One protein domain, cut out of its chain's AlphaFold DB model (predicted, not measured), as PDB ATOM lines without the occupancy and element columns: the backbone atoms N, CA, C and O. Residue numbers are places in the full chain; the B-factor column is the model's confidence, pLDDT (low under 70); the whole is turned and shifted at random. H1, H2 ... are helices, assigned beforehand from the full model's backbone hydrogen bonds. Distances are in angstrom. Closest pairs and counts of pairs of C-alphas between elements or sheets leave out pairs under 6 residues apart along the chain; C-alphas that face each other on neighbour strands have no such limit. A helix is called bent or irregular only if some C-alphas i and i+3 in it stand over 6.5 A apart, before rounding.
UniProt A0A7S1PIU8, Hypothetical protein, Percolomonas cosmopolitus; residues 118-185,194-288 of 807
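This is residues 118 to 185 and 194 to 288 of the 807 residues of the protein "Hypothetical protein" of Percolomonas cosmopolitus (UniProt A0A7S1PIU8). A loose, elongated bundle of helices runs up and down, each helix against the one before it in the chain, with H3 in the middle: H1 and H2 pack on one side of it, H4b and H5 on the other. H6 packs on H4b and H5 and slants away from the bundle; its residues 281 to 288 stick out, as do residues 194 to 203 at the far end of the long, bent H4. The printed part has 163 residues with six named helices, H1 to H6 in order, and no named strand; the class is all helix. It is loose, with a radius of gyration of the C-alphas of 18.9 A, and spans 66 by 42 by 26 A.

H1, residues 118 to 136, and H2, residues 140 to 156, form a helical hairpin at a shallow tilt of 20 degrees; their closest C-alphas, Ala 131 and Ala 143, are 4.4 A apart. H2 forms another hairpin with H3, residues 160 to 182, at 19 degrees, closest at the C-alphas of Ala 154 and Met 163, 5.0 A. H1 and H3 only just touch, with 3 pairs of C-alphas within 8 A, through residues 128 to 135 and 166 to 173 alone. H4, residues 195 to 233, was assigned as one helix by its hydrogen bonds but is bent: C-alphas 207 and 210 are 6.6 A apart. Its arms, H4a, residues 195 to 207, and H4b, residues 210 to 233, stand at 29 degrees. H4a touches no helix. H4b touches H3, opposite ways at 2 degrees; their closest C-alphas, Asp 161 and Lys 233, are 6.4 A apart. H5, residues 242 to 259, touches H3 the same way at 9 degrees, closest at the C-alphas of Met 171 and Thr 254, 6.5 A. H6, residues 262 to 288, forms a hairpin with H5 at 29 degrees, touching through residues 253 to 257 and 262 to 269 alone; the closest C-alphas, Val 253 and Ala 265, are 5.3 A apart. H6 touches H4b the same way at 37 degrees, only just steep, closest at the C-alphas of Ile 221 and Leu 266, 6.2 A. Every O i to N i+4 pair is within hydrogen-bond range in H1, H2, H3, H4a, H4b and H6; in H5 13 of 14 are.

H1 begins at C-alpha 118 (12.541, -41.717, -14.244) and is 26.4 A long; H2 measures 24.3 A, H3 33.5 A, H4a 18.3 A, H4b 35.0 A and H5 26.1 A. H4a begins at C-alpha 195 (18.677, 0.670, -64.139). H6, 38.4 A, ends at C-alpha 288 (-23.310, -28.493, -22.580).

The farthest C-alphas, Asn 194 and Arg 286, are 67.6 A apart. Residues 186 to 193 are not printed; C-alphas 185 and 194 are 21.3 A apart across the cut. Of the links printed whole, H4 to H5 is short and the others are tight. Mean pLDDT of the printed part is 71.5, with 63 residues under 70, among them 194 to 219 and 227 to 244.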
ATOM      1  N   LYS A 118      11.985 -43.068 -14.398       64.94
ATOM      2  CA  LYS A 118      12.541 -41.717 -14.244       64.94
ATOM      3  C   LYS A 118      13.827 -41.492 -15.051       64.94
ATOM      4  O   LYS A 118      13.916 -40.468 -15.712       64.94
ATOM      5  N   GLU A 119      14.781 -42.424 -15.055       72.56
ATOM      6  CA  GLU A 119      16.033 -42.317 -15.825       72.56
ATOM      7  C   GLU A 119      15.789 -42.434 -17.330       72.56
ATOM      8  O   GLU A 119      16.311 -41.635 -18.105       72.56
ATOM      9  N   VAL A 120      14.944 -43.381 -17.755       73.88
ATOM     10  CA  VAL A 120      14.563 -43.529 -19.171       73.88
ATOM     11  C   VAL A 120      13.882 -42.249 -19.667       73.88
ATOM     12  O   VAL A 120      14.245 -41.714 -20.715       73.88
ATOM     13  N   HIS A 121      12.956 -41.700 -18.877       75.19
ATOM     14  CA  HIS A 121      12.308 -40.418 -19.140       75.19
ATOM     15  C   HIS A 121      13.300 -39.242 -19.152       75.19
ATOM     16  O   HIS A 121      13.265 -38.423 -20.065       75.19
ATOM     17  N   GLN A 122      14.217 -39.168 -18.184       79.31
ATOM     18  CA  GLN A 122      15.218 -38.104 -18.068       79.31
ATOM     19  C   GLN A 122      16.192 -38.100 -19.251       79.31
ATOM     20  O   GLN A 122      16.402 -37.048 -19.854       79.31
ATOM     21  N   ASN A 123      16.726 -39.259 -19.641       80.50
ATOM     22  CA  ASN A 123      17.610 -39.406 -20.801       80.50
ATOM     23  C   ASN A 123      16.903 -39.022 -22.112       80.50
ATOM     24  O   ASN A 123      17.487 -38.362 -22.977       80.50
ATOM     25  N   LEU A 124      15.626 -39.384 -22.252       81.88
ATOM     26  CA  LEU A 124      14.823 -39.046 -23.427       81.88
ATOM     27  C   LEU A 124      14.499 -37.543 -23.475       81.88
ATOM     28  O   LEU A 124      14.689 -36.905 -24.510       81.88
ATOM     29  N   MET A 125      14.123 -36.944 -22.343       79.50
ATOM     30  CA  MET A 125      13.909 -35.498 -22.223       79.50
ATOM     31  C   MET A 125      15.198 -34.688 -22.416       79.50
ATOM     32  O   MET A 125      15.147 -33.593 -22.977       79.50
ATOM     33  N   GLN A 126      16.366 -35.197 -22.014       83.06
ATOM     34  CA  GLN A 126      17.657 -34.572 -22.322       83.06
ATOM     35  C   GLN A 126      17.910 -34.539 -23.835       83.06
ATOM     36  O   GLN A 126      18.171 -33.465 -24.380       83.06
ATOM     37  N   ARG A 127      17.767 -35.677 -24.530       81.44
ATOM     38  CA  ARG A 127      17.948 -35.769 -25.991       81.44
ATOM     39  C   ARG A 127      16.958 -34.887 -26.758       81.44
ATOM     40  O   ARG A 127      17.378 -34.126 -27.627       81.44
ATOM     41  N   TYR A 128      15.683 -34.891 -26.366       82.31
ATOM     42  CA  TYR A 128      14.649 -34.013 -26.923       82.31
ATOM     43  C   TYR A 128      15.010 -32.523 -26.763       82.31
ATOM     44  O   TYR A 128      14.956 -31.747 -27.720       82.31
ATOM     45  N   ASN A 129      15.478 -32.117 -25.576       82.31
ATOM     46  CA  ASN A 129      15.938 -30.748 -25.335       82.31
ATOM     47  C   ASN A 129      17.207 -30.386 -26.132       82.31
ATOM     48  O   ASN A 129      17.350 -29.232 -26.539       82.31
ATOM     49  N   VAL A 130      18.115 -31.334 -26.389       85.44
ATOM     50  CA  VAL A 130      19.277 -31.125 -27.274       85.44
ATOM     51  C   VAL A 130      18.832 -30.923 -28.723       85.44
ATOM     52  O   VAL A 130      19.234 -29.934 -29.336       85.44
ATOM     53  N   ALA A 131      17.949 -31.777 -29.251       80.38
ATOM     54  CA  ALA A 131      17.401 -31.636 -30.601       80.38
ATOM     55  C   ALA A 131      16.715 -30.269 -30.795       80.38
ATOM     56  O   ALA A 131      17.016 -29.541 -31.742       80.38
ATOM     57  N   ARG A 132      15.898 -29.844 -29.823       80.44
ATOM     58  CA  ARG A 132      15.221 -28.537 -29.830       80.44
ATOM     59  C   ARG A 132      16.187 -27.343 -29.753       80.44
ATOM     60  O   ARG A 132      15.917 -26.293 -30.335       80.44
ATOM     61  N   ARG A 133      17.338 -27.482 -29.078       80.88
ATOM     62  CA  ARG A 133      18.422 -26.472 -29.087       80.88
ATOM     63  C   ARG A 133      19.135 -26.399 -30.442       80.88
ATOM     64  O   ARG A 133      19.493 -25.303 -30.860       80.88
ATOM     65  N   LEU A 134      19.333 -27.530 -31.122       79.94
ATOM     66  CA  LEU A 134      19.925 -27.580 -32.467       79.94
ATOM     67  C   LEU A 134      18.993 -26.942 -33.507       79.94
ATOM     68  O   LEU A 134      19.445 -26.121 -34.305       79.94
ATOM     69  N   GLN A 135      17.688 -27.212 -33.421       78.94
ATOM     70  CA  GLN A 135      16.668 -26.578 -34.261       78.94
ATOM     71  C   GLN A 135      16.636 -25.055 -34.061       78.94
ATOM     72  O   GLN A 135      16.725 -24.314 -35.033       78.94
ATOM     73  N   LYS A 136      16.652 -24.564 -32.810       76.94
ATOM     74  CA  LYS A 136      16.789 -23.120 -32.516       76.94
ATOM     75  C   LYS A 136      18.092 -22.486 -33.021       76.94
ATOM     76  O   LYS A 136      18.142 -21.276 -33.193       76.94
ATOM     77  N   ARG A 137      19.141 -23.280 -33.256       79.44
ATOM     78  CA  ARG A 137      20.408 -22.853 -33.882       79.44
ATOM     79  C   ARG A 137      20.408 -23.036 -35.406       79.44
ATOM     80  O   ARG A 137      21.457 -22.934 -36.034       79.44
ATOM     81  N   GLY A 138      19.261 -23.354 -36.009       75.12
ATOM     82  CA  GLY A 138      19.104 -23.535 -37.451       75.12
ATOM     83  C   GLY A 138      19.760 -24.793 -38.035       75.12
ATOM     84  O   GLY A 138      19.785 -24.916 -39.261       75.12
ATOM     85  N   LYS A 139      20.283 -25.698 -37.192       80.56
ATOM     86  CA  LYS A 139      20.961 -26.961 -37.547       80.56
ATOM     87  C   LYS A 139      19.934 -28.091 -37.692       80.56
ATOM     88  O   LYS A 139      19.848 -28.988 -36.852       80.56
ATOM     89  N   TYR A 140      19.103 -28.006 -38.728       79.38
ATOM     90  CA  TYR A 140      17.917 -28.857 -38.871       79.38
ATOM     91  C   TYR A 140      18.227 -30.335 -39.156       79.38
ATOM     92  O   TYR A 140      17.572 -31.198 -38.572       79.38
ATOM     93  N   THR A 141      19.287 -30.639 -39.910       76.88
ATOM     94  CA  THR A 141      19.771 -32.013 -40.140       76.88
ATOM     95  C   THR A 141      20.162 -32.708 -38.829       76.88
ATOM     96  O   THR A 141      19.655 -33.779 -38.496       76.88
ATOM     97  N   GLU A 142      21.025 -32.065 -38.036       81.19
ATOM     98  CA  GLU A 142      21.463 -32.548 -36.718       81.19
ATOM     99  C   GLU A 142      20.281 -32.686 -35.748       81.19
ATOM    100  O   GLU A 142      20.181 -33.687 -35.036       81.19
ATOM    101  N   ALA A 143      19.359 -31.716 -35.746       81.56
ATOM    102  CA  ALA A 143      18.146 -31.763 -34.936       81.56
ATOM    103  C   ALA A 143      17.233 -32.936 -35.329       81.56
ATOM    104  O   ALA A 143      16.801 -33.682 -34.452       81.56
ATOM    105  N   SER A 144      16.986 -33.142 -36.627       82.06
ATOM    106  CA  SER A 144      16.179 -34.250 -37.154       82.06
ATOM    107  C   SER A 144      16.763 -35.605 -36.757       82.06
ATOM    108  O   SER A 144      16.035 -36.458 -36.250       82.06
ATOM    109  N   ASN A 145      18.079 -35.787 -36.899       83.25
ATOM    110  CA  ASN A 145      18.756 -37.039 -36.553       83.25
ATOM    111  C   ASN A 145      18.680 -37.344 -35.045       83.25
ATOM    112  O   ASN A 145      18.470 -38.493 -34.654       83.25
ATOM    113  N   GLN A 146      18.804 -36.325 -34.186       82.19
ATOM    114  CA  GLN A 146      18.601 -36.482 -32.740       82.19
ATOM    115  C   GLN A 146      17.131 -36.764 -32.393       82.19
ATOM    116  O   GLN A 146      16.852 -37.585 -31.518       82.19
ATOM    117  N   MET A 147      16.186 -36.134 -33.094       84.44
ATOM    118  CA  MET A 147      14.756 -36.340 -32.871       84.44
ATOM    119  C   MET A 147      14.304 -37.745 -33.295       84.44
ATOM    120  O   MET A 147      13.542 -38.379 -32.571       84.44
ATOM    121  N   GLU A 148      14.841 -38.298 -34.386       84.94
ATOM    122  CA  GLU A 148      14.569 -39.681 -34.802       84.94
ATOM    123  C   GLU A 148      15.022 -40.704 -33.745       84.94
ATOM    124  O   GLU A 148      14.314 -41.673 -33.465       84.94
ATOM    125  N   GLN A 149      16.170 -40.464 -33.100       82.75
ATOM    126  CA  GLN A 149      16.622 -41.278 -31.966       82.75
ATOM    127  C   GLN A 149      15.675 -41.144 -30.762       82.75
ATOM    128  O   GLN A 149      15.364 -42.149 -30.124       82.75
ATOM    129  N   CYS A 150      15.153 -39.942 -30.482       83.50
ATOM    130  CA  CYS A 150      14.146 -39.739 -29.432       83.50
ATOM    131  C   CYS A 150      12.854 -40.524 -29.708       83.50
ATOM    132  O   CYS A 150      12.294 -41.106 -28.783       83.50
ATOM    133  N   ILE A 151      12.398 -40.572 -30.965       82.31
ATOM    134  CA  ILE A 151      11.184 -41.301 -31.365       82.31
ATOM    135  C   ILE A 151      11.372 -42.808 -31.163       82.31
ATOM    136  O   ILE A 151      10.521 -43.433 -30.535       82.31
ATOM    137  N   LYS A 152      12.503 -43.382 -31.601       82.81
ATOM    138  CA  LYS A 152      12.812 -44.814 -31.406       82.81
ATOM    139  C   LYS A 152      12.847 -45.191 -29.919       82.81
ATOM    140  O   LYS A 152      12.128 -46.094 -29.500       82.81
ATOM    141  N   MET A 153      13.556 -44.409 -29.100       79.75
ATOM    142  CA  MET A 153      13.583 -44.602 -27.641       79.75
ATOM    143  C   MET A 153      12.193 -44.444 -26.993       79.75
ATOM    144  O   MET A 153      11.876 -45.138 -26.027       79.75
ATOM    145  N   ALA A 154      11.336 -43.553 -27.508       80.56
ATOM    146  CA  ALA A 154       9.976 -43.363 -26.997       80.56
ATOM    147  C   ALA A 154       9.029 -44.501 -27.413       80.56
ATOM    148  O   ALA A 154       8.121 -44.858 -26.657       80.56
ATOM    149  N   GLU A 155       9.244 -45.093 -28.591       80.19
ATOM    150  CA  GLU A 155       8.526 -46.276 -29.060       80.19
ATOM    151  C   GLU A 155       8.848 -47.506 -28.207       80.19
ATOM    152  O   GLU A 155       7.911 -48.174 -27.759       80.19
ATOM    153  N   GLU A 156      10.133 -47.747 -27.928       80.94
ATOM    154  CA  GLU A 156      10.644 -48.809 -27.049       80.94
ATOM    155  C   GLU A 156      10.125 -48.651 -25.610       80.94
ATOM    156  O   GLU A 156       9.546 -49.581 -25.043       80.94
ATOM    157  N   ALA A 157      10.239 -47.446 -25.042       78.00
ATOM    158  CA  ALA A 157       9.769 -47.125 -23.693       78.00
ATOM    159  C   ALA A 157       8.238 -46.959 -23.574       78.00
ATOM    160  O   ALA A 157       7.732 -46.665 -22.490       78.00
ATOM    161  N   LYS A 158       7.484 -47.129 -24.673       74.62
ATOM    162  CA  LYS A 158       6.014 -46.987 -24.749       74.62
ATOM    163  C   LYS A 158       5.488 -45.610 -24.281       74.62
ATOM    164  O   LYS A 158       4.336 -45.493 -23.869       74.62
ATOM    165  N   MET A 159       6.302 -44.555 -24.372       71.06
ATOM    166  CA  MET A 159       5.960 -43.190 -23.942       71.06
ATOM    167  C   MET A 159       5.289 -42.390 -25.072       71.06
ATOM    168  O   MET A 159       5.906 -41.526 -25.695       71.06
ATOM    169  N   GLU A 160       4.010 -42.681 -25.334       67.44
ATOM    170  CA  GLU A 160       3.268 -42.152 -26.495       67.44
ATOM    171  C   GLU A 160       3.226 -40.612 -26.577       67.44
ATOM    172  O   GLU A 160       3.429 -40.069 -27.661       67.44
ATOM    173  N   ASP A 161       3.041 -39.900 -25.457       66.69
ATOM    174  CA  ASP A 161       2.977 -38.425 -25.462       66.69
ATOM    175  C   ASP A 161       4.277 -37.784 -25.991       66.69
ATOM    176  O   ASP A 161       4.235 -36.823 -26.758       66.69
ATOM    177  N   ILE A 162       5.438 -38.318 -25.584       71.94
ATOM    178  CA  ILE A 162       6.757 -37.770 -25.948       71.94
ATOM    179  C   ILE A 162       7.172 -38.248 -27.341       71.94
ATOM    180  O   ILE A 162       7.788 -37.496 -28.091       71.94
ATOM    181  N   MET A 163       6.777 -39.469 -27.712       73.69
ATOM    182  CA  MET A 163       6.909 -39.994 -29.071       73.69
ATOM    183  C   MET A 163       6.239 -39.050 -30.081       73.69
ATOM    184  O   MET A 163       6.878 -38.651 -31.050       73.69
ATOM    185  N   VAL A 164       4.988 -38.636 -29.837       68.31
ATOM    186  CA  VAL A 164       4.275 -37.736 -30.760       68.31
ATOM    187  C   VAL A 164       4.807 -36.302 -30.710       68.31
ATOM    188  O   VAL A 164       4.927 -35.678 -31.762       68.31
ATOM    189  N   ASP A 165       5.198 -35.786 -29.540       72.88
ATOM    190  CA  ASP A 165       5.869 -34.480 -29.457       72.88
ATOM    191  C   ASP A 165       7.178 -34.455 -30.268       72.88
ATOM    192  O   ASP A 165       7.415 -33.507 -31.016       72.88
ATOM    193  N   ALA A 166       7.990 -35.516 -30.189       79.69
ATOM    194  CA  ALA A 166       9.215 -35.655 -30.974       79.69
ATOM    195  C   ALA A 166       8.931 -35.810 -32.481       79.69
ATOM    196  O   ALA A 166       9.586 -35.160 -33.291       79.69
ATOM    197  N   MET A 167       7.920 -36.595 -32.876       76.75
ATOM    198  CA  MET A 167       7.472 -36.692 -34.277       76.75
ATOM    199  C   MET A 167       7.067 -35.317 -34.835       76.75
ATOM    200  O   MET A 167       7.470 -34.945 -35.937       76.75
ATOM    201  N   ILE A 168       6.302 -34.533 -34.073       73.56
ATOM    202  CA  ILE A 168       5.852 -33.199 -34.492       73.56
ATOM    203  C   ILE A 168       7.036 -32.240 -34.651       73.56
ATOM    204  O   ILE A 168       7.144 -31.591 -35.690       73.56
ATOM    205  N   GLU A 169       7.959 -32.187 -33.688       78.81
ATOM    206  CA  GLU A 169       9.124 -31.297 -33.791       78.81
ATOM    207  C   GLU A 169      10.126 -31.782 -34.877       78.81
ATOM    208  O   GLU A 169      10.745 -30.943 -35.532       78.81
ATOM    209  N   GLN A 170      10.211 -33.092 -35.191       82.25
ATOM    210  CA  GLN A 170      10.994 -33.594 -36.341       82.25
ATOM    211  C   GLN A 170      10.409 -33.137 -37.688       82.25
ATOM    212  O   GLN A 170      11.162 -32.695 -38.556       82.25
ATOM    213  N   MET A 171       9.084 -33.218 -37.873       75.44
ATOM    214  CA  MET A 171       8.420 -32.703 -39.083       75.44
ATOM    215  C   MET A 171       8.686 -31.206 -39.266       75.44
ATOM    216  O   MET A 171       9.059 -30.792 -40.360       75.44
ATOM    217  N   LEU A 172       8.562 -30.412 -38.197       73.06
ATOM    218  CA  LEU A 172       8.857 -28.976 -38.235       73.06
ATOM    219  C   LEU A 172      10.319 -28.695 -38.607       73.06
ATOM    220  O   LEU A 172      10.574 -27.839 -39.448       73.06
ATOM    221  N   GLY A 173      11.273 -29.457 -38.063       77.19
ATOM    222  CA  GLY A 173      12.679 -29.359 -38.460       77.19
ATOM    223  C   GLY A 173      12.893 -29.630 -39.954       77.19
ATOM    224  O   GLY A 173      13.586 -28.863 -40.618       77.19
ATOM    225  N   LYS A 174      12.247 -30.667 -40.509       76.69
ATOM    226  CA  LYS A 174      12.327 -30.996 -41.944       76.69
ATOM    227  C   LYS A 174      11.693 -29.918 -42.837       76.69
ATOM    228  O   LYS A 174      12.312 -29.544 -43.828       76.69
ATOM    229  N   PHE A 175      10.535 -29.364 -42.467       70.50
ATOM    230  CA  PHE A 175       9.915 -28.222 -43.168       70.50
ATOM    231  C   PHE A 175      10.806 -26.970 -43.169       70.50
ATOM    232  O   PHE A 175      10.968 -26.301 -44.188       70.50
ATOM    233  N   GLN A 176      11.410 -26.648 -42.025       72.94
ATOM    234  CA  GLN A 176      12.295 -25.490 -41.896       72.94
ATOM    235  C   GLN A 176      13.617 -25.697 -42.668       72.94
ATOM    236  O   GLN A 176      14.258 -24.725 -43.073       72.94
ATOM    237  N   GLU A 177      14.013 -26.948 -42.931       77.00
ATOM    238  CA  GLU A 177      15.138 -27.282 -43.807       77.00
ATOM    239  C   GLU A 177      14.802 -27.192 -45.298       77.00
ATOM    240  O   GLU A 177      15.614 -26.659 -46.054       77.00
ATOM    241  N   THR A 178      13.627 -27.656 -45.740       69.38
ATOM    242  CA  THR A 178      13.234 -27.533 -47.154       69.38
ATOM    243  C   THR A 178      13.081 -26.069 -47.569       69.38
ATOM    244  O   THR A 178      13.607 -25.707 -48.619       69.38
ATOM    245  N   LEU A 179      12.517 -25.204 -46.712       67.12
ATOM    246  CA  LEU A 179      12.516 -23.746 -46.920       67.12
ATOM    247  C   LEU A 179      13.926 -23.171 -47.130       67.12
ATOM    248  O   LEU A 179      14.155 -22.421 -48.075       67.12
ATOM    249  N   LYS A 180      14.902 -23.545 -46.291       69.62
ATOM    250  CA  LYS A 180      16.297 -23.080 -46.439       69.62
ATOM    251  C   LYS A 180      16.977 -23.558 -47.725       69.62
ATOM    252  O   LYS A 180      17.993 -22.990 -48.113       69.62
ATOM    253  N   ARG A 181      16.461 -24.617 -48.356       67.69
ATOM    254  CA  ARG A 181      16.941 -25.121 -49.651       67.69
ATOM    255  C   ARG A 181      16.244 -24.445 -50.838       67.69
ATOM    256  O   ARG A 181      16.822 -24.444 -51.919       67.69
ATOM    257  N   THR A 182      15.045 -23.880 -50.658       59.16
ATOM    258  CA  THR A 182      14.336 -23.114 -51.702       59.16
ATOM    259  C   THR A 182      14.594 -21.606 -51.634       59.16
ATOM    260  O   THR A 182      14.401 -20.924 -52.637       59.16
ATOM    261  N   SER A 183      15.059 -21.070 -50.500       53.28
ATOM    262  CA  SER A 183      15.331 -19.637 -50.327       53.28
ATOM    263  C   SER A 183      16.565 -19.145 -51.103       53.28
ATOM    264  O   SER A 183      17.655 -19.676 -50.873       53.28
ATOM    265  N   PRO A 184      16.452 -18.098 -51.950       51.19
ATOM    266  CA  PRO A 184      17.607 -17.438 -52.552       51.19
ATOM    267  C   PRO A 184      18.447 -16.720 -51.479       51.19
ATOM    268  O   PRO A 184      17.928 -16.373 -50.412       51.19
ATOM    269  N   PRO A 185      19.745 -16.476 -51.735       47.22
ATOM    270  CA  PRO A 185      20.617 -15.794 -50.784       47.22
ATOM    271  C   PRO A 185      20.167 -14.342 -50.535       47.22
ATOM    272  O   PRO A 185      19.665 -13.690 -51.455       47.22
ATOM    273  N   ASN A 194      21.179   2.991 -61.017       55.91
ATOM    274  CA  ASN A 194      21.628   2.162 -62.128       55.91
ATOM    275  C   ASN A 194      20.493   1.213 -62.561       55.91
ATOM    276  O   ASN A 194      20.218   0.245 -61.849       55.91
ATOM    277  N   PRO A 195      19.878   1.409 -63.744       59.62
ATOM    278  CA  PRO A 195      18.677   0.670 -64.139       59.62
ATOM    279  C   PRO A 195      18.896  -0.843 -64.298       59.62
ATOM    280  O   PRO A 195      17.936  -1.609 -64.248       59.62
ATOM    281  N   LYS A 196      20.148  -1.306 -64.440       55.06
ATOM    282  CA  LYS A 196      20.471  -2.744 -64.417       55.06
ATOM    283  C   LYS A 196      20.288  -3.366 -63.028       55.06
ATOM    284  O   LYS A 196      19.953  -4.541 -62.931       55.06
ATOM    285  N   ILE A 197      20.493  -2.586 -61.965       56.69
ATOM    286  CA  ILE A 197      20.285  -3.021 -60.580       56.69
ATOM    287  C   ILE A 197      18.795  -2.959 -60.228       56.69
ATOM    288  O   ILE A 197      18.303  -3.895 -59.611       56.69
ATOM    289  N   ASP A 198      18.042  -1.967 -60.719       56.09
ATOM    290  CA  ASP A 198      16.573  -1.961 -60.604       56.09
ATOM    291  C   ASP A 198      15.923  -3.152 -61.327       56.09
ATOM    292  O   ASP A 198      14.960  -3.739 -60.826       56.09
ATOM    293  N   GLN A 199      16.449  -3.542 -62.493       64.56
ATOM    294  CA  GLN A 199      16.006  -4.747 -63.194       64.56
ATOM    295  C   GLN A 199      16.323  -6.015 -62.383       64.56
ATOM    296  O   GLN A 199      15.415  -6.803 -62.126       64.56
ATOM    297  N   ALA A 200      17.561  -6.178 -61.905       57.03
ATOM    298  CA  ALA A 200      17.938  -7.310 -61.055       57.03
ATOM    299  C   ALA A 200      17.123  -7.362 -59.744       57.03
ATOM    300  O   ALA A 200      16.768  -8.442 -59.275       57.03
ATOM    301  N   LEU A 201      16.767  -6.206 -59.172       57.41
ATOM    302  CA  LEU A 201      15.917  -6.108 -57.987       57.41
ATOM    303  C   LEU A 201      14.475  -6.544 -58.284       57.41
ATOM    304  O   LEU A 201      13.885  -7.252 -57.470       57.41
ATOM    305  N   LYS A 202      13.917  -6.188 -59.448       64.25
ATOM    306  CA  LYS A 202      12.601  -6.675 -59.905       64.25
ATOM    307  C   LYS A 202      12.606  -8.178 -60.179       64.25
ATOM    308  O   LYS A 202      11.671  -8.866 -59.782       64.25
ATOM    309  N   GLU A 203      13.662  -8.698 -60.798       65.50
ATOM    310  CA  GLU A 203      13.836 -10.136 -61.040       65.50
ATOM    311  C   GLU A 203      13.966 -10.911 -59.714       65.50
ATOM    312  O   GLU A 203      13.304 -11.932 -59.529       65.50
ATOM    313  N   TYR A 204      14.705 -10.380 -58.733       61.28
ATOM    314  CA  TYR A 204      14.782 -10.928 -57.373       61.28
ATOM    315  C   TYR A 204      13.446 -10.833 -56.612       61.28
ATOM    316  O   TYR A 204      13.047 -11.783 -55.940       61.28
ATOM    317  N   GLN A 205      12.703  -9.727 -56.735       57.78
ATOM    318  CA  GLN A 205      11.362  -9.588 -56.148       57.78
ATOM    319  C   GLN A 205      10.367 -10.590 -56.755       57.78
ATOM    320  O   GLN A 205       9.606 -11.212 -56.013       57.78
ATOM    321  N   ALA A 206      10.422 -10.818 -58.071       59.81
ATOM    322  CA  ALA A 206       9.624 -11.837 -58.751       59.81
ATOM    323  C   ALA A 206       9.985 -13.264 -58.291       59.81
ATOM    324  O   ALA A 206       9.091 -14.086 -58.103       59.81
ATOM    325  N   GLN A 207      11.267 -13.548 -58.034       59.84
ATOM    326  CA  GLN A 207      11.719 -14.819 -57.448       59.84
ATOM    327  C   GLN A 207      11.332 -14.968 -55.964       59.84
ATOM    328  O   GLN A 207      11.097 -16.081 -55.497       59.84
ATOM    329  N   ARG A 208      11.217 -13.863 -55.214       59.69
ATOM    330  CA  ARG A 208      10.832 -13.860 -53.791       59.69
ATOM    331  C   ARG A 208       9.320 -13.983 -53.563       59.69
ATOM    332  O   ARG A 208       8.911 -14.524 -52.537       59.69
ATOM    333  N   ALA A 209       8.486 -13.532 -54.498       56.34
ATOM    334  CA  ALA A 209       7.027 -13.645 -54.410       56.34
ATOM    335  C   ALA A 209       6.512 -15.081 -54.122       56.34
ATOM    336  O   ALA A 209       5.786 -15.241 -53.138       56.34
ATOM    337  N   PRO A 210       6.910 -16.143 -54.861       58.81
ATOM    338  CA  PRO A 210       6.482 -17.514 -54.558       58.81
ATOM    339  C   PRO A 210       7.047 -18.057 -53.234       58.81
ATOM    340  O   PRO A 210       6.467 -18.972 -52.651       58.81
ATOM    341  N   LEU A 211       8.147 -17.495 -52.718       56.84
ATOM    342  CA  LEU A 211       8.662 -17.847 -51.393       56.84
ATOM    343  C   LEU A 211       7.817 -17.276 -50.258       56.84
ATOM    344  O   LEU A 211       7.583 -17.994 -49.294       56.84
ATOM    345  N   SER A 212       7.275 -16.065 -50.401       59.09
ATOM    346  CA  SER A 212       6.291 -15.527 -49.447       59.09
ATOM    347  C   SER A 212       5.069 -16.456 -49.318       59.09
ATOM    348  O   SER A 212       4.554 -16.687 -48.224       59.09
ATOM    349  N   GLU A 213       4.653 -17.086 -50.424       65.94
ATOM    350  CA  GLU A 213       3.586 -18.095 -50.425       65.94
ATOM    351  C   GLU A 213       4.007 -19.408 -49.726       65.94
ATOM    352  O   GLU A 213       3.211 -20.009 -49.002       65.94
ATOM    353  N   GLN A 214       5.259 -19.857 -49.894       63.03
ATOM    354  CA  GLN A 214       5.800 -21.022 -49.172       63.03
ATOM    355  C   GLN A 214       5.949 -20.753 -47.664       63.03
ATOM    356  O   GLN A 214       5.576 -21.602 -46.854       63.03
ATOM    357  N   GLU A 215       6.436 -19.575 -47.276       65.56
ATOM    358  CA  GLU A 215       6.565 -19.136 -45.881       65.56
ATOM    359  C   GLU A 215       5.192 -19.054 -45.196       65.56
ATOM    360  O   GLU A 215       5.017 -19.590 -44.098       65.56
ATOM    361  N   ALA A 216       4.184 -18.480 -45.864       67.62
ATOM    362  CA  ALA A 216       2.806 -18.447 -45.371       67.62
ATOM    363  C   ALA A 216       2.230 -19.859 -45.151       67.62
ATOM    364  O   ALA A 216       1.653 -20.140 -44.094       67.62
ATOM    365  N   LYS A 217       2.450 -20.783 -46.098       67.31
ATOM    366  CA  LYS A 217       2.037 -22.192 -45.967       67.31
ATOM    367  C   LYS A 217       2.732 -22.898 -44.807       67.31
ATOM    368  O   LYS A 217       2.084 -23.671 -44.104       67.31
ATOM    369  N   VAL A 218       4.011 -22.618 -44.547       64.94
ATOM    370  CA  VAL A 218       4.716 -23.191 -43.389       64.94
ATOM    371  C   VAL A 218       4.185 -22.629 -42.066       64.94
ATOM    372  O   VAL A 218       3.987 -23.404 -41.134       64.94
ATOM    373  N   GLN A 219       3.818 -21.345 -41.985       67.06
ATOM    374  CA  GLN A 219       3.115 -20.819 -40.803       67.06
ATOM    375  C   GLN A 219       1.735 -21.472 -40.594       67.06
ATOM    376  O   GLN A 219       1.339 -21.740 -39.459       67.06
ATOM    377  N   GLN A 220       0.990 -21.740 -41.670       74.00
ATOM    378  CA  GLN A 220      -0.299 -22.445 -41.635       74.00
ATOM    379  C   GLN A 220      -0.127 -23.894 -41.148       74.00
ATOM    380  O   GLN A 220      -0.860 -24.349 -40.267       74.00
ATOM    381  N   ILE A 221       0.905 -24.587 -41.636       69.69
ATOM    382  CA  ILE A 221       1.335 -25.909 -41.165       69.69
ATOM    383  C   ILE A 221       1.702 -25.877 -39.673       69.69
ATOM    384  O   ILE A 221       1.172 -26.685 -38.914       69.69
ATOM    385  N   GLU A 222       2.534 -24.934 -39.218       69.19
ATOM    386  CA  GLU A 222       2.922 -24.798 -37.805       69.19
ATOM    387  C   GLU A 222       1.700 -24.619 -36.889       69.19
ATOM    388  O   GLU A 222       1.555 -25.345 -35.899       69.19
ATOM    389  N   ARG A 223       0.767 -23.729 -37.255       72.00
ATOM    390  CA  ARG A 223      -0.501 -23.521 -36.527       72.00
ATOM    391  C   ARG A 223      -1.326 -24.811 -36.455       72.00
ATOM    392  O   ARG A 223      -1.746 -25.216 -35.370       72.00
ATOM    393  N   HIS A 224      -1.515 -25.498 -37.579       73.81
ATOM    394  CA  HIS A 224      -2.283 -26.743 -37.639       73.81
ATOM    395  C   HIS A 224      -1.624 -27.898 -36.869       73.81
ATOM    396  O   HIS A 224      -2.310 -28.664 -36.186       73.81
ATOM    397  N   MET A 225      -0.295 -28.000 -36.888       69.25
ATOM    398  CA  MET A 225       0.444 -29.008 -36.127       69.25
ATOM    399  C   MET A 225       0.363 -28.776 -34.613       69.25
ATOM    400  O   MET A 225       0.298 -29.749 -33.862       69.25
ATOM    401  N   ILE A 226       0.270 -27.524 -34.145       70.81
ATOM    402  CA  ILE A 226      -0.013 -27.209 -32.733       70.81
ATOM    403  C   ILE A 226      -1.419 -27.689 -32.328       70.81
ATOM    404  O   ILE A 226      -1.580 -28.254 -31.243       70.81
ATOM    405  N   ILE A 227      -2.428 -27.548 -33.196       69.25
ATOM    406  CA  ILE A 227      -3.787 -28.062 -32.935       69.25
ATOM    407  C   ILE A 227      -3.773 -29.594 -32.813       69.25
ATOM    408  O   ILE A 227      -4.314 -30.139 -31.845       69.25
ATOM    409  N   VAL A 228      -3.096 -30.296 -33.732       68.44
ATOM    410  CA  VAL A 228      -2.927 -31.762 -33.671       68.44
ATOM    411  C   VAL A 228      -2.171 -32.187 -32.403       68.44
ATOM    412  O   VAL A 228      -2.608 -33.113 -31.718       68.44
ATOM    413  N   ARG A 229      -1.091 -31.484 -32.034       69.50
ATOM    414  CA  ARG A 229      -0.303 -31.735 -30.813       69.50
ATOM    415  C   ARG A 229      -1.160 -31.671 -29.551       69.50
ATOM    416  O   ARG A 229      -1.130 -32.587 -28.730       69.50
ATOM    417  N   ASN A 230      -1.947 -30.607 -29.414       68.38
ATOM    418  CA  ASN A 230      -2.811 -30.396 -28.255       68.38
ATOM    419  C   ASN A 230      -3.928 -31.450 -28.191       68.38
ATOM    420  O   ASN A 230      -4.221 -31.968 -27.117       68.38
ATOM    421  N   TYR A 231      -4.494 -31.838 -29.337       68.06
ATOM    422  CA  TYR A 231      -5.513 -32.888 -29.406       68.06
ATOM    423  C   TYR A 231      -4.982 -34.287 -29.047       68.06
ATOM    424  O   TYR A 231      -5.695 -35.067 -28.418       68.06
ATOM    425  N   VAL A 232      -3.741 -34.626 -29.415       63.38
ATOM    426  CA  VAL A 232      -3.125 -35.912 -29.030       63.38
ATOM    427  C   VAL A 232      -2.877 -35.980 -27.519       63.38
ATOM    428  O   VAL A 232      -3.094 -37.030 -26.917       63.38
ATOM    429  N   LYS A 233      -2.488 -34.859 -26.893       63.12
ATOM    430  CA  LYS A 233      -2.300 -34.764 -25.433       63.12
ATOM    431  C   LYS A 233      -3.602 -34.910 -24.640       63.12
ATOM    432  O   LYS A 233      -3.565 -35.360 -23.495       63.12
ATOM    433  N   ASP A 234      -4.751 -34.647 -25.259       60.78
ATOM    434  CA  ASP A 234      -6.086 -34.987 -24.747       60.78
ATOM    435  C   ASP A 234      -6.333 -36.521 -24.810       60.78
ATOM    436  O   ASP A 234      -7.223 -37.025 -25.504       60.78
ATOM    437  N   ARG A 235      -5.548 -37.290 -24.029       53.78
ATOM    438  CA  ARG A 235      -5.470 -38.774 -24.003       53.78
ATOM    439  C   ARG A 235      -6.820 -39.511 -24.022       53.78
ATOM    440  O   ARG A 235      -6.898 -40.650 -24.468       53.78
ATOM    441  N   GLN A 236      -7.907 -38.879 -23.575       49.91
ATOM    442  CA  GLN A 236      -9.266 -39.437 -23.584       49.91
ATOM    443  C   GLN A 236      -9.908 -39.582 -24.984       49.91
ATOM    444  O   GLN A 236     -11.087 -39.944 -25.058       49.91
ATOM    445  N   LEU A 237      -9.218 -39.259 -26.084       47.66
ATOM    446  CA  LEU A 237      -9.733 -39.369 -27.465       47.66
ATOM    447  C   LEU A 237      -9.075 -40.459 -28.317       47.66
ATOM    448  O   LEU A 237      -9.631 -40.841 -29.351       47.66
ATOM    449  N   LEU A 238      -7.936 -40.988 -27.885       50.59
ATOM    450  CA  LEU A 238      -7.167 -41.985 -28.619       50.59
ATOM    451  C   LEU A 238      -7.606 -43.398 -28.216       50.59
ATOM    452  O   LEU A 238      -7.016 -44.042 -27.354       50.59
ATOM    453  N   GLY A 239      -8.683 -43.879 -28.846       51.03
ATOM    454  CA  GLY A 239      -9.140 -45.264 -28.690       51.03
ATOM    455  C   GLY A 239      -8.073 -46.286 -29.108       51.03
ATOM    456  O   GLY A 239      -7.215 -45.984 -29.941       51.03
ATOM    457  N   LYS A 240      -8.139 -47.503 -28.543       43.72
ATOM    458  CA  LYS A 240      -7.190 -48.604 -28.809       43.72
ATOM    459  C   LYS A 240      -6.937 -48.759 -30.321       43.72
ATOM    460  O   LYS A 240      -7.884 -48.866 -31.097       43.72
ATOM    461  N   GLY A 241      -5.664 -48.757 -30.731       53.91
ATOM    462  CA  GLY A 241      -5.264 -48.719 -32.151       53.91
ATOM    463  C   GLY A 241      -5.015 -47.311 -32.720       53.91
ATOM    464  O   GLY A 241      -4.951 -47.139 -33.936       53.91
ATOM    465  N   SER A 242      -4.874 -46.300 -31.862       60.62
ATOM    466  CA  SER A 242      -4.462 -44.929 -32.193       60.62
ATOM    467  C   SER A 242      -3.022 -44.825 -32.709       60.62
ATOM    468  O   SER A 242      -2.790 -44.203 -33.747       60.62
ATOM    469  N   LYS A 243      -2.063 -45.448 -32.007       61.34
ATOM    470  CA  LYS A 243      -0.614 -45.333 -32.262       61.34
ATOM    471  C   LYS A 243      -0.235 -45.630 -33.715       61.34
ATOM    472  O   LYS A 243       0.393 -44.793 -34.361       61.34
ATOM    473  N   SER A 244      -0.698 -46.754 -34.262       66.12
ATOM    474  CA  SER A 244      -0.420 -47.140 -35.653       66.12
ATOM    475  C   SER A 244      -1.032 -46.179 -36.677       66.12
ATOM    476  O   SER A 244      -0.429 -45.945 -37.721       66.12
ATOM    477  N   LYS A 245      -2.185 -45.562 -36.380       70.00
ATOM    478  CA  LYS A 245      -2.805 -44.544 -37.246       70.00
ATOM    479  C   LYS A 245      -2.007 -43.241 -37.248       70.00
ATOM    480  O   LYS A 245      -1.800 -42.677 -38.318       70.00
ATOM    481  N   ILE A 246      -1.505 -42.804 -36.090       69.06
ATOM    482  CA  ILE A 246      -0.636 -41.620 -35.981       69.06
ATOM    483  C   ILE A 246       0.712 -41.877 -36.674       69.06
ATOM    484  O   ILE A 246       1.142 -41.049 -37.470       69.06
ATOM    485  N   GLN A 247       1.339 -43.040 -36.471       68.56
ATOM    486  CA  GLN A 247       2.576 -43.425 -37.170       68.56
ATOM    487  C   GLN A 247       2.386 -43.564 -38.695       68.56
ATOM    488  O   GLN A 247       3.271 -43.187 -39.464       68.56
ATOM    489  N   ALA A 248       1.240 -44.074 -39.160       76.38
ATOM    490  CA  ALA A 248       0.933 -44.180 -40.589       76.38
ATOM    491  C   ALA A 248       0.602 -42.821 -41.232       76.38
ATOM    492  O   ALA A 248       0.969 -42.594 -42.382       76.38
ATOM    493  N   TRP A 249      -0.064 -41.916 -40.508       79.62
ATOM    494  CA  TRP A 249      -0.261 -40.527 -40.936       79.62
ATOM    495  C   TRP A 249       1.074 -39.778 -40.990       79.62
ATOM    496  O   TRP A 249       1.391 -39.201 -42.024       79.62
ATOM    497  N   TYR A 250       1.899 -39.897 -39.944       76.38
ATOM    498  CA  TYR A 250       3.245 -39.327 -39.868       76.38
ATOM    499  C   TYR A 250       4.084 -39.675 -41.095       76.38
ATOM    500  O   TYR A 250       4.482 -38.781 -41.833       76.38
ATOM    501  N   LYS A 251       4.255 -40.973 -41.386       80.62
ATOM    502  CA  LYS A 251       5.018 -41.443 -42.554       80.62
ATOM    503  C   LYS A 251       4.454 -40.931 -43.886       80.62
ATOM    504  O   LYS A 251       5.215 -40.677 -44.811       80.62
ATOM    505  N   LYS A 252       3.131 -40.747 -43.988       80.25
ATOM    506  CA  LYS A 252       2.457 -40.178 -45.172       80.25
ATOM    507  C   LYS A 252       2.566 -38.657 -45.289       80.25
ATOM    508  O   LYS A 252       2.247 -38.146 -46.357       80.25
ATOM    509  N   VAL A 253       2.946 -37.953 -44.224       77.25
ATOM    510  CA  VAL A 253       3.197 -36.505 -44.226       77.25
ATOM    511  C   VAL A 253       4.691 -36.244 -44.409       77.25
ATOM    512  O   VAL A 253       5.046 -35.487 -45.303       77.25
ATOM    513  N   THR A 254       5.579 -36.932 -43.678       75.62
ATOM    514  CA  THR A 254       7.039 -36.811 -43.867       75.62
ATOM    515  C   THR A 254       7.474 -37.146 -45.286       75.62
ATOM    516  O   THR A 254       8.321 -36.444 -45.820       75.62
ATOM    517  N   HIS A 255       6.862 -38.151 -45.918       83.25
ATOM    518  CA  HIS A 255       7.174 -38.505 -47.300       83.25
ATOM    519  C   HIS A 255       6.875 -37.359 -48.281       83.25
ATOM    520  O   HIS A 255       7.738 -37.022 -49.081       83.25
ATOM    521  N   ASP A 256       5.711 -36.703 -48.185       80.00
ATOM    522  CA  ASP A 256       5.385 -35.548 -49.038       80.00
ATOM    523  C   ASP A 256       6.369 -34.388 -48.816       80.00
ATOM    524  O   ASP A 256       6.805 -33.758 -49.774       80.00
ATOM    525  N   ILE A 257       6.766 -34.134 -47.561       74.62
ATOM    526  CA  ILE A 257       7.764 -33.107 -47.210       74.62
ATOM    527  C   ILE A 257       9.119 -33.435 -47.849       74.62
ATOM    528  O   ILE A 257       9.765 -32.559 -48.417       74.62
ATOM    529  N   GLU A 258       9.533 -34.700 -47.791       75.69
ATOM    530  CA  GLU A 258      10.784 -35.206 -48.364       75.69
ATOM    531  C   GLU A 258      10.775 -35.223 -49.904       75.69
ATOM    532  O   GLU A 258      11.842 -35.157 -50.508       75.69
ATOM    533  N   GLN A 259       9.597 -35.259 -50.541       77.69
ATOM    534  CA  GLN A 259       9.424 -35.037 -51.986       77.69
ATOM    535  C   GLN A 259       9.264 -33.547 -52.367       77.69
ATOM    536  O   GLN A 259       9.260 -33.224 -53.550       77.69
ATOM    537  N   GLY A 260       9.131 -32.630 -51.398       68.94
ATOM    538  CA  GLY A 260       8.894 -31.195 -51.635       68.94
ATOM    539  C   GLY A 260       7.427 -30.799 -51.878       68.94
ATOM    540  O   GLY A 260       7.134 -29.619 -52.068       68.94
ATOM    541  N   ASP A 261       6.496 -31.753 -51.806       77.50
ATOM    542  CA  ASP A 261       5.054 -31.647 -52.089       77.50
ATOM    543  C   ASP A 261       4.285 -30.883 -50.972       77.50
ATOM    544  O   ASP A 261       3.287 -31.355 -50.417       77.50
ATOM    545  N   MET A 262       4.727 -29.673 -50.594       70.44
ATOM    546  CA  MET A 262       4.202 -28.954 -49.415       70.44
ATOM    547  C   MET A 262       2.684 -28.703 -49.454       70.44
ATOM    548  O   MET A 262       2.033 -28.806 -48.415       70.44
ATOM    549  N   ASN A 263       2.093 -28.464 -50.631       76.50
ATOM    550  CA  ASN A 263       0.635 -28.332 -50.786       76.50
ATOM    551  C   ASN A 263      -0.114 -29.614 -50.359       76.50
ATOM    552  O   ASN A 263      -1.165 -29.549 -49.725       76.50
ATOM    553  N   ARG A 264       0.442 -30.787 -50.683       79.81
ATOM    554  CA  ARG A 264      -0.145 -32.112 -50.427       79.81
ATOM    555  C   ARG A 264       0.012 -32.527 -48.963       79.81
ATOM    556  O   ARG A 264      -0.923 -33.061 -48.361       79.81
ATOM    557  N   ALA A 265       1.159 -32.192 -48.367       75.81
ATOM    558  CA  ALA A 265       1.380 -32.306 -46.929       75.81
ATOM    559  C   ALA A 265       0.384 -31.430 -46.142       75.81
ATOM    560  O   ALA A 265      -0.244 -31.910 -45.198       75.81
ATOM    561  N   LEU A 266       0.189 -30.177 -46.570       77.69
ATOM    562  CA  LEU A 266      -0.752 -29.227 -45.969       77.69
ATOM    563  C   LEU A 266      -2.201 -29.737 -46.055       77.69
ATOM    564  O   LEU A 266      -2.870 -29.817 -45.027       77.69
ATOM    565  N   GLU A 267      -2.656 -30.197 -47.225       82.31
ATOM    566  CA  GLU A 267      -3.998 -30.775 -47.416       82.31
ATOM    567  C   GLU A 267      -4.260 -31.981 -46.483       82.31
ATOM    568  O   GLU A 267      -5.335 -32.115 -45.885       82.31
ATOM    569  N   LYS A 268      -3.263 -32.864 -46.309       81.31
ATOM    570  CA  LYS A 268      -3.326 -34.004 -45.375       81.31
ATOM    571  C   LYS A 268      -3.408 -33.564 -43.911       81.31
ATOM    572  O   LYS A 268      -4.086 -34.227 -43.121       81.31
ATOM    573  N   ILE A 269      -2.724 -32.482 -43.544       77.31
ATOM    574  CA  ILE A 269      -2.745 -31.905 -42.195       77.31
ATOM    575  C   ILE A 269      -4.109 -31.246 -41.923       77.31
ATOM    576  O   ILE A 269      -4.741 -31.547 -40.907       77.31
ATOM    577  N   GLU A 270      -4.626 -30.435 -42.848       79.12
ATOM    578  CA  GLU A 270      -5.924 -29.758 -42.716       79.12
ATOM    579  C   GLU A 270      -7.087 -30.736 -42.562       79.12
ATOM    580  O   GLU A 270      -7.908 -30.583 -41.656       79.12
ATOM    581  N   LYS A 271      -7.120 -31.803 -43.369       80.38
ATOM    582  CA  LYS A 271      -8.130 -32.863 -43.237       80.38
ATOM    583  C   LYS A 271      -8.115 -33.505 -41.846       80.38
ATOM    584  O   LYS A 271      -9.182 -33.825 -41.319       80.38
ATOM    585  N   THR A 272      -6.946 -33.644 -41.212       77.81
ATOM    586  CA  THR A 272      -6.874 -34.112 -39.817       77.81
ATOM    587  C   THR A 272      -7.301 -33.065 -38.791       77.81
ATOM    588  O   THR A 272      -7.988 -33.439 -37.843       77.81
ATOM    589  N   VAL A 273      -6.993 -31.775 -38.981       76.69
ATOM    590  CA  VAL A 273      -7.478 -30.689 -38.102       76.69
ATOM    591  C   VAL A 273      -9.005 -30.599 -38.134       76.69
ATOM    592  O   VAL A 273      -9.640 -30.612 -37.082       76.69
ATOM    593  N   GLN A 274      -9.618 -30.634 -39.318       77.56
ATOM    594  CA  GLN A 274     -11.077 -30.604 -39.460       77.56
ATOM    595  C   GLN A 274     -11.753 -31.808 -38.776       77.56
ATOM    596  O   GLN A 274     -12.792 -31.661 -38.128       77.56
ATOM    597  N   GLU A 275     -11.168 -33.010 -38.862       77.69
ATOM    598  CA  GLU A 275     -11.695 -34.192 -38.162       77.69
ATOM    599  C   GLU A 275     -11.531 -34.084 -36.630       77.69
ATOM    600  O   GLU A 275     -12.420 -34.487 -35.871       77.69
ATOM    601  N   VAL A 276     -10.413 -33.511 -36.175       73.00
ATOM    602  CA  VAL A 276     -10.090 -33.192 -34.775       73.00
ATOM    603  C   VAL A 276     -11.101 -32.208 -34.180       73.00
ATOM    604  O   VAL A 276     -11.699 -32.476 -33.133       73.00
ATOM    605  N   GLU A 277     -11.365 -31.100 -34.865       74.00
ATOM    606  CA  GLU A 277     -12.272 -30.050 -34.398       74.00
ATOM    607  C   GLU A 277     -13.726 -30.521 -34.389       74.00
ATOM    608  O   GLU A 277     -14.427 -30.335 -33.392       74.00
ATOM    609  N   LYS A 278     -14.154 -31.265 -35.414       78.00
ATOM    610  CA  LYS A 278     -15.487 -31.889 -35.478       78.00
ATOM    611  C   LYS A 278     -15.722 -32.900 -34.345       78.00
ATOM    612  O   LYS A 278     -16.855 -33.069 -33.886       78.00
ATOM    613  N   LYS A 279     -14.667 -33.557 -33.840       73.94
ATOM    614  CA  LYS A 279     -14.717 -34.404 -32.628       73.94
ATOM    615  C   LYS A 279     -14.727 -33.574 -31.336       73.94
ATOM    616  O   LYS A 279     -15.427 -33.948 -30.389       73.94
ATOM    617  N   ARG A 280     -14.005 -32.447 -31.291       72.31
ATOM    618  CA  ARG A 280     -13.977 -31.493 -30.162       72.31
ATOM    619  C   ARG A 280     -15.338 -30.813 -29.959       72.31
ATOM    620  O   ARG A 280     -15.860 -30.843 -28.846       72.31
ATOM    621  N   GLN A 281     -15.955 -30.299 -31.025       75.06
ATOM    622  CA  GLN A 281     -17.290 -29.679 -31.024       75.06
ATOM    623  C   GLN A 281     -18.359 -30.645 -30.488       75.06
ATOM    624  O   GLN A 281     -18.990 -30.357 -29.471       75.06
ATOM    625  N   LYS A 282     -18.444 -31.862 -31.044       76.00
ATOM    626  CA  LYS A 282     -19.365 -32.915 -30.567       76.00
ATOM    627  C   LYS A 282     -19.159 -33.322 -29.103       76.00
ATOM    628  O   LYS A 282     -20.070 -33.859 -28.471       76.00
ATOM    629  N   ARG A 283     -17.973 -33.093 -28.525       69.31
ATOM    630  CA  ARG A 283     -17.731 -33.259 -27.080       69.31
ATOM    631  C   ARG A 283     -18.162 -32.044 -26.265       69.31
ATOM    632  O   ARG A 283     -18.659 -32.238 -25.156       69.31
ATOM    633  N   LEU A 284     -17.998 -30.832 -26.787       73.12
ATOM    634  CA  LEU A 284     -18.468 -29.606 -26.145       73.12
ATOM    635  C   LEU A 284     -20.000 -29.588 -26.057       73.12
ATOM    636  O   LEU A 284     -20.525 -29.369 -24.971       73.12
ATOM    637  N   GLU A 285     -20.704 -29.952 -27.132       73.25
ATOM    638  CA  GLU A 285     -22.157 -30.200 -27.153       73.25
ATOM    639  C   GLU A 285     -22.571 -31.216 -26.080       73.25
ATOM    640  O   GLU A 285     -23.393 -30.930 -25.216       73.25
ATOM    641  N   ARG A 286     -21.936 -32.397 -26.048       71.69
ATOM    642  CA  ARG A 286     -22.213 -33.430 -25.030       71.69
ATOM    643  C   ARG A 286     -21.914 -32.968 -23.597       71.69
ATOM    644  O   ARG A 286     -22.519 -33.498 -22.665       71.69
ATOM    645  N   ARG A 287     -21.002 -32.008 -23.396       70.50
ATOM    646  CA  ARG A 287     -20.745 -31.370 -22.091       70.50
ATOM    647  C   ARG A 287     -21.801 -30.308 -21.763       70.50
ATOM    648  O   ARG A 287     -22.318 -30.352 -20.650       70.50
ATOM    649  N   LYS A 288     -22.181 -29.437 -22.710       70.19
ATOM    650  CA  LYS A 288     -23.310 -28.493 -22.580       70.19
ATOM    651  C   LYS A 288     -24.594 -29.254 -22.220       70.19
ATOM    652  O   LYS A 288     -25.145 -29.018 -21.152       70.19
TER     653      LYS A 288